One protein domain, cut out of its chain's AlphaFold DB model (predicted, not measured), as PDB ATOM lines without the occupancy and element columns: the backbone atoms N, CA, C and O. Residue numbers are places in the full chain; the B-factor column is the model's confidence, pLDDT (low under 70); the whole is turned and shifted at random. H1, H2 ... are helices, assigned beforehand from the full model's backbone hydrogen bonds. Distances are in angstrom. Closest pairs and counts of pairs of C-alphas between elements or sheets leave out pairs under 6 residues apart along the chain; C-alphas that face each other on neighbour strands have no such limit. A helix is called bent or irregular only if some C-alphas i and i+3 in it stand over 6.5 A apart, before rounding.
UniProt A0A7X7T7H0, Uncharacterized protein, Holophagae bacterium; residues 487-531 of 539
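AT A GLANCE: This is residues 487 to 531 of the 539 residues of an uncharacterized protein of Holophagae bacterium (UniProt A0A7X7T7H0). Two helices, H1 and H3, run side by side the same way, and a shorter helix, H2, packs across one side of the pair, running opposite ways to both; the three centres make a triangle. The printed part has 45 residues with three named helices, H1, H2, H3 in chain order, and no named strand: all helix. It is compact, with a radius of gyration of the C-alphas of 9.5 A and spans of 27 by 19 by 14 A.

IN THESE COORDINATES: H1, residues 487 to 499, begins at C-alpha 487 (218.084, 233.821, 186.112) and is 16.3 A long; it is neither bent nor irregular, but only just: C-alphas 496 and 499 are 6.1 A apart. H2 is residues 507 to 513, 9.8 A. H3, residues 518 to 530, 18.8 A, ends at C-alpha 530 (204.284, 241.960, 194.214).

HOW THE PARTS SIT: H1 and H2 touch at a steep tilt of 50 degrees, closest at the C-alphas of Ala 493 and Glu 507, 5.7 A. H2 and H3 touch as a helical hairpin at 38 degrees, closest at the C-alphas of Arg 512 and Val 524, 6.0 A. H1 and H3 touch at a shallow tilt of 13 degrees, closest at the C-alphas of Val 498 and Glu 530, 7.1 A. In H1, H2 and H3 every O i to N i+4 pair is within hydrogen-bond range.

THE WHOLE: The C-alphas farthest apart, Cys 500 and Thr 517, are 26.8 A apart. The printed part has no cut; the link H1 to H2 is short, H2 to H3 tight. No printed residue is under 70 in pLDDT.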
ATOM      1  N   LYS A 487     218.150 233.916 184.649       92.81
ATOM      2  CA  LYS A 487     218.084 233.821 186.112       92.81
ATOM      3  C   LYS A 487     218.760 235.016 186.787       92.81
ATOM      4  O   LYS A 487     218.118 235.670 187.596       92.81
ATOM      5  N   ALA A 488     219.990 235.360 186.404       94.12
ATOM      6  CA  ALA A 488     220.697 236.492 186.999       94.12
ATOM      7  C   ALA A 488     220.002 237.831 186.704       94.12
ATOM      8  O   ALA A 488     219.856 238.655 187.605       94.12
ATOM      9  N   ARG A 489     219.510 238.040 185.470       94.50
ATOM     10  CA  ARG A 489     218.697 239.224 185.141       94.50
ATOM     11  C   ARG A 489     217.440 239.288 186.008       94.50
ATOM     12  O   ARG A 489     217.110 240.357 186.506       94.50
ATOM     13  N   MET A 490     216.773 238.153 186.211       94.94
ATOM     14  CA  MET A 490     215.583 238.058 187.049       94.94
ATOM     15  C   MET A 490     215.880 238.365 188.519       94.94
ATOM     16  O   MET A 490     215.203 239.198 189.111       94.94
ATOM     17  N   GLU A 491     216.907 237.751 189.105       95.19
ATOM     18  CA  GLU A 491     217.300 237.999 190.495       95.19
ATOM     19  C   GLU A 491     217.705 239.462 190.720       95.19
ATOM     20  O   GLU A 491     217.283 240.070 191.703       95.19
ATOM     21  N   LEU A 492     218.470 240.056 189.796       95.12
ATOM     22  CA  LEU A 492     218.837 241.470 189.876       95.12
ATOM     23  C   LEU A 492     217.609 242.383 189.771       95.12
ATOM     24  O   LEU A 492     217.489 243.309 190.572       95.12
ATOM     25  N   ALA A 493     216.693 242.104 188.839       95.06
ATOM     26  CA  ALA A 493     215.459 242.870 188.673       95.06
ATOM     27  C   ALA A 493     214.567 242.789 189.922       95.06
ATOM     28  O   ALA A 493     214.091 243.813 190.403       95.06
ATOM     29  N   VAL A 494     214.404 241.597 190.514       95.31
ATOM     30  CA  VAL A 494     213.654 241.415 191.769       95.31
ATOM     31  C   VAL A 494     214.303 242.191 192.912       95.31
ATOM     32  O   VAL A 494     213.618 242.938 193.611       95.31
ATOM     33  N   VAL A 495     215.626 242.083 193.088       95.81
ATOM     34  CA  VAL A 495     216.318 242.842 194.139       95.81
ATOM     35  C   VAL A 495     216.113 244.343 193.940       95.81
ATOM     36  O   VAL A 495     215.784 245.043 194.895       95.81
ATOM     37  N   ARG A 496     216.290 244.851 192.718       94.81
ATOM     38  CA  ARG A 496     216.187 246.284 192.423       94.81
ATOM     39  C   ARG A 496     214.765 246.795 192.586       94.81
ATOM     40  O   ARG A 496     214.533 247.728 193.350       94.81
ATOM     41  N   GLU A 497     213.816 246.193 191.889       94.88
ATOM     42  CA  GLU A 497     212.472 246.746 191.715       94.88
ATOM     43  C   GLU A 497     211.516 246.329 192.836       94.88
ATOM     44  O   GLU A 497     210.644 247.116 193.212       94.88
ATOM     45  N   VAL A 498     211.683 245.135 193.413       93.88
ATOM     46  CA  VAL A 498     210.811 244.629 194.487       93.88
ATOM     47  C   VAL A 498     211.440 244.900 195.848       93.88
ATOM     48  O   VAL A 498     210.869 245.636 196.649       93.88
ATOM     49  N   TYR A 499     212.639 244.370 196.111       94.44
ATOM     50  CA  TYR A 499     213.237 244.432 197.453       94.44
ATOM     51  C   TYR A 499     213.753 245.825 197.824       94.44
ATOM     52  O   TYR A 499     213.558 246.277 198.953       94.44
ATOM     53  N   CYS A 500     214.402 246.509 196.879       93.62
ATOM     54  CA  CYS A 500     214.956 247.850 197.080       93.62
ATOM     55  C   CYS A 500     213.993 248.967 196.653       93.62
ATOM     56  O   CYS A 500     214.213 250.123 197.014       93.62
ATOM     57  N   GLY A 501     212.938 248.642 195.899       92.00
ATOM     58  CA  GLY A 501     211.915 249.597 195.472       92.00
ATOM     59  C   GLY A 501     212.385 250.629 194.439       92.00
ATOM     60  O   GLY A 501     211.867 251.743 194.421       92.00
ATOM     61  N   VAL A 502     213.362 250.299 193.588       89.75
ATOM     62  CA  VAL A 502     213.823 251.169 192.488       89.75
ATOM     63  C   VAL A 502     212.681 251.418 191.495       89.75
ATOM     64  O   VAL A 502     211.897 250.514 191.184       89.75
ATOM     65  N   ARG A 503     212.557 252.664 191.017       88.12
ATOM     66  CA  ARG A 503     211.508 253.113 190.087       88.12
ATOM     67  C   ARG A 503     212.083 254.005 188.973       88.12
ATOM     68  O   ARG A 503     213.036 254.736 189.248       88.12
ATOM     69  N   PRO A 504     211.486 254.002 187.762       87.19
ATOM     70  CA  PRO A 504     210.366 253.149 187.332       87.19
ATOM     71  C   PRO A 504     210.778 251.671 187.206       87.19
ATOM     72  O   PRO A 504     211.928 251.381 186.894       87.19
ATOM     73  N   ALA A 505     209.849 250.745 187.465       87.12
ATOM     74  CA  ALA A 505     210.092 249.309 187.305       87.12
ATOM     75  C   ALA A 505     209.954 248.926 185.822       87.12
ATOM     76  O   ALA A 505     208.850 248.921 185.276       87.12
ATOM     77  N   ILE A 506     211.077 248.669 185.157       91.75
ATOM     78  CA  ILE A 506     211.174 248.455 183.705       91.75
ATOM     79  C   ILE A 506     211.767 247.086 183.346       91.75
ATOM     80  O   ILE A 506     211.486 246.568 182.263       91.75
ATOM     81  N   GLU A 507     212.538 246.472 184.243       92.12
ATOM     82  CA  GLU A 507     213.248 245.219 184.009       92.12
ATOM     83  C   GLU A 507     212.340 244.005 184.145       92.12
ATOM     84  O   GLU A 507     212.355 243.158 183.253       92.12
ATOM     85  N   LEU A 508     211.500 243.924 185.185       93.44
ATOM     86  CA  LEU A 508     210.523 242.838 185.305       93.44
ATOM     87  C   LEU A 508     209.539 242.818 184.115       93.44
ATOM     88  O   LEU A 508     209.376 241.757 183.503       93.44
ATOM     89  N   PRO A 509     208.951 243.954 183.677       92.75
ATOM     90  CA  PRO A 509     208.156 243.996 182.446       92.75
ATOM     91  C   PRO A 509     208.940 243.633 181.174       92.75
ATOM     92  O   PRO A 509     208.385 243.031 180.251       92.75
ATOM     93  N   ALA A 510     210.225 243.988 181.077       93.19
ATOM     94  CA  ALA A 510     211.070 243.566 179.958       93.19
ATOM     95  C   ALA A 510     211.312 242.046 179.974       93.19
ATOM     96  O   ALA A 510     211.100 241.379 178.965       93.19
ATOM     97  N   LEU A 511     211.640 241.473 181.133       94.19
ATOM     98  CA  LEU A 511     211.815 240.031 181.315       94.19
ATOM     99  C   LEU A 511     210.537 239.244 181.034       94.19
ATOM    100  O   LEU A 511     210.611 238.113 180.550       94.19
ATOM    101  N   ARG A 512     209.369 239.844 181.287       93.75
ATOM    102  CA  ARG A 512     208.079 239.254 180.930       93.75
ATOM    103  C   ARG A 512     207.867 239.147 179.421       93.75
ATOM    104  O   ARG A 512     207.223 238.199 178.975       93.75
ATOM    105  N   ARG A 513     208.393 240.101 178.646       92.25
ATOM    106  CA  ARG A 513     208.387 240.065 177.172       92.25
ATOM    107  C   ARG A 513     209.419 239.075 176.626       92.25
ATOM    108  O   ARG A 513     209.164 238.435 175.615       92.25
ATOM    109  N   ASP A 514     210.532 238.904 177.338       90.12
ATOM    110  CA  ASP A 514     211.631 238.003 176.973       90.12
ATOM    111  C   ASP A 514     211.436 236.539 177.432       90.12
ATOM    112  O   ASP A 514     212.298 235.696 177.150       90.12
ATOM    113  N   CYS A 515     210.375 236.212 178.187       90.44
ATOM    114  CA  CYS A 515     210.196 234.867 178.740       90.44
ATOM    115  C   CYS A 515     210.012 233.829 177.619       90.44
ATOM    116  O   CYS A 515     209.209 234.001 176.706       90.44
ATOM    117  N   ARG A 516     210.776 232.732 177.682       92.94
ATOM    118  CA  ARG A 516     210.800 231.686 176.639       92.94
ATOM    119  C   ARG A 516     210.039 230.427 177.026       92.94
ATOM    120  O   ARG A 516     209.792 229.575 176.181       92.94
ATOM    121  N   THR A 517     209.720 230.276 178.307       94.06
ATOM    122  CA  THR A 517     209.048 229.087 178.842       94.06
ATOM    123  C   THR A 517     207.881 229.492 179.739       94.06
ATOM    124  O   THR A 517     207.960 230.537 180.393       94.06
ATOM    125  N   PRO A 518     206.831 228.657 179.852       93.94
ATOM    126  CA  PRO A 518     205.718 228.917 180.763       93.94
ATOM    127  C   PRO A 518     206.169 229.122 182.214       93.94
ATOM    128  O   PRO A 518     205.664 230.009 182.895       93.94
ATOM    129  N   ALA A 519     207.170 228.357 182.666       91.69
ATOM    130  CA  ALA A 519     207.737 228.489 184.005       91.69
ATOM    131  C   ALA A 519     208.357 229.877 184.234       91.69
ATOM    132  O   ALA A 519     208.071 230.512 185.243       91.69
ATOM    133  N   GLN A 520     209.142 230.380 183.276       93.56
ATOM    134  CA  GLN A 520     209.717 231.727 183.350       93.56
ATOM    135  C   GLN A 520     208.635 232.806 183.409       93.56
ATOM    136  O   GLN A 520     208.724 233.705 184.241       93.56
ATOM    137  N   CYS A 521     207.613 232.714 182.553       92.50
ATOM    138  CA  CYS A 521     206.529 233.691 182.550       92.50
ATOM    139  C   CYS A 521     205.773 233.671 183.889       92.50
ATOM    140  O   CYS A 521     205.588 234.724 184.485       92.50
ATOM    141  N   ALA A 522     205.457 232.485 184.425       93.31
ATOM    142  CA  ALA A 522     204.801 232.341 185.725       93.31
ATOM    143  C   ALA A 522     205.637 232.902 186.888       93.31
ATOM    144  O   ALA A 522     205.091 233.507 187.811       93.31
ATOM    145  N   THR A 523     206.964 232.725 186.862       92.69
ATOM    146  CA  THR A 523     207.856 233.332 187.860       92.69
ATOM    147  C   THR A 523     207.825 234.855 187.776       92.69
ATOM    148  O   THR A 523     207.709 235.505 188.809       92.69
ATOM    149  N   VAL A 524     207.903 235.436 186.576       93.25
ATOM    150  CA  VAL A 524     207.862 236.898 186.408       93.25
ATOM    151  C   VAL A 524     206.500 237.455 186.807       93.25
ATOM    152  O   VAL A 524     206.452 238.434 187.543       93.25
ATOM    153  N   ASP A 525     205.410 236.808 186.397       92.81
ATOM    154  CA  ASP A 525     204.040 237.218 186.730       92.81
ATOM    155  C   ASP A 525     203.807 237.238 188.248       92.81
ATOM    156  O   ASP A 525     203.172 238.159 188.762       92.81
ATOM    157  N   ARG A 526     204.398 236.288 188.988       91.81
ATOM    158  CA  ARG A 526     204.380 236.295 190.458       91.81
ATOM    159  C   ARG A 526     205.023 237.556 191.033       91.81
ATOM    160  O   ARG A 526     204.423 238.204 191.879       91.81
ATOM    161  N   TRP A 527     206.216 237.921 190.567       92.12
ATOM    162  CA  TRP A 527     206.920 239.106 191.069       92.12
ATOM    163  C   TRP A 527     206.296 240.420 190.588       92.12
ATOM    164  O   TRP A 527     206.287 241.398 191.330       92.12
ATOM    165  N   LEU A 528     205.715 240.446 189.385       90.94
ATOM    166  CA  LEU A 528     204.926 241.583 188.908       90.94
ATOM    167  C   LEU A 528     203.702 241.831 189.798       90.94
ATOM    168  O   LEU A 528     203.367 242.985 190.036       90.94
ATOM    169  N   ALA A 529     203.070 240.781 190.333       88.50
ATOM    170  CA  ALA A 529     201.972 240.930 191.288       88.50
ATOM    171  C   ALA A 529     202.423 241.522 192.640       88.50
ATOM    172  O   ALA A 529     201.620 242.137 193.340       88.50
ATOM    173  N   GLU A 530     203.701 241.372 193.001       84.31
ATOM    174  CA  GLU A 530     204.284 241.960 194.214       84.31
ATOM    175  C   GLU A 530     204.732 243.421 194.035       84.31
ATOM    176  O   GLU A 530     204.908 244.138 195.027       84.31
ATOM    177  N   LEU A 531     204.872 243.905 192.792       81.81
ATOM    178  CA  LEU A 531     205.059 245.328 192.507       81.81
ATOM    179  C   LEU A 531     203.778 246.082 192.880       81.81
ATOM    180  O   LEU A 531     202.873 246.261 192.069       81.81
TER     181      LEU A 531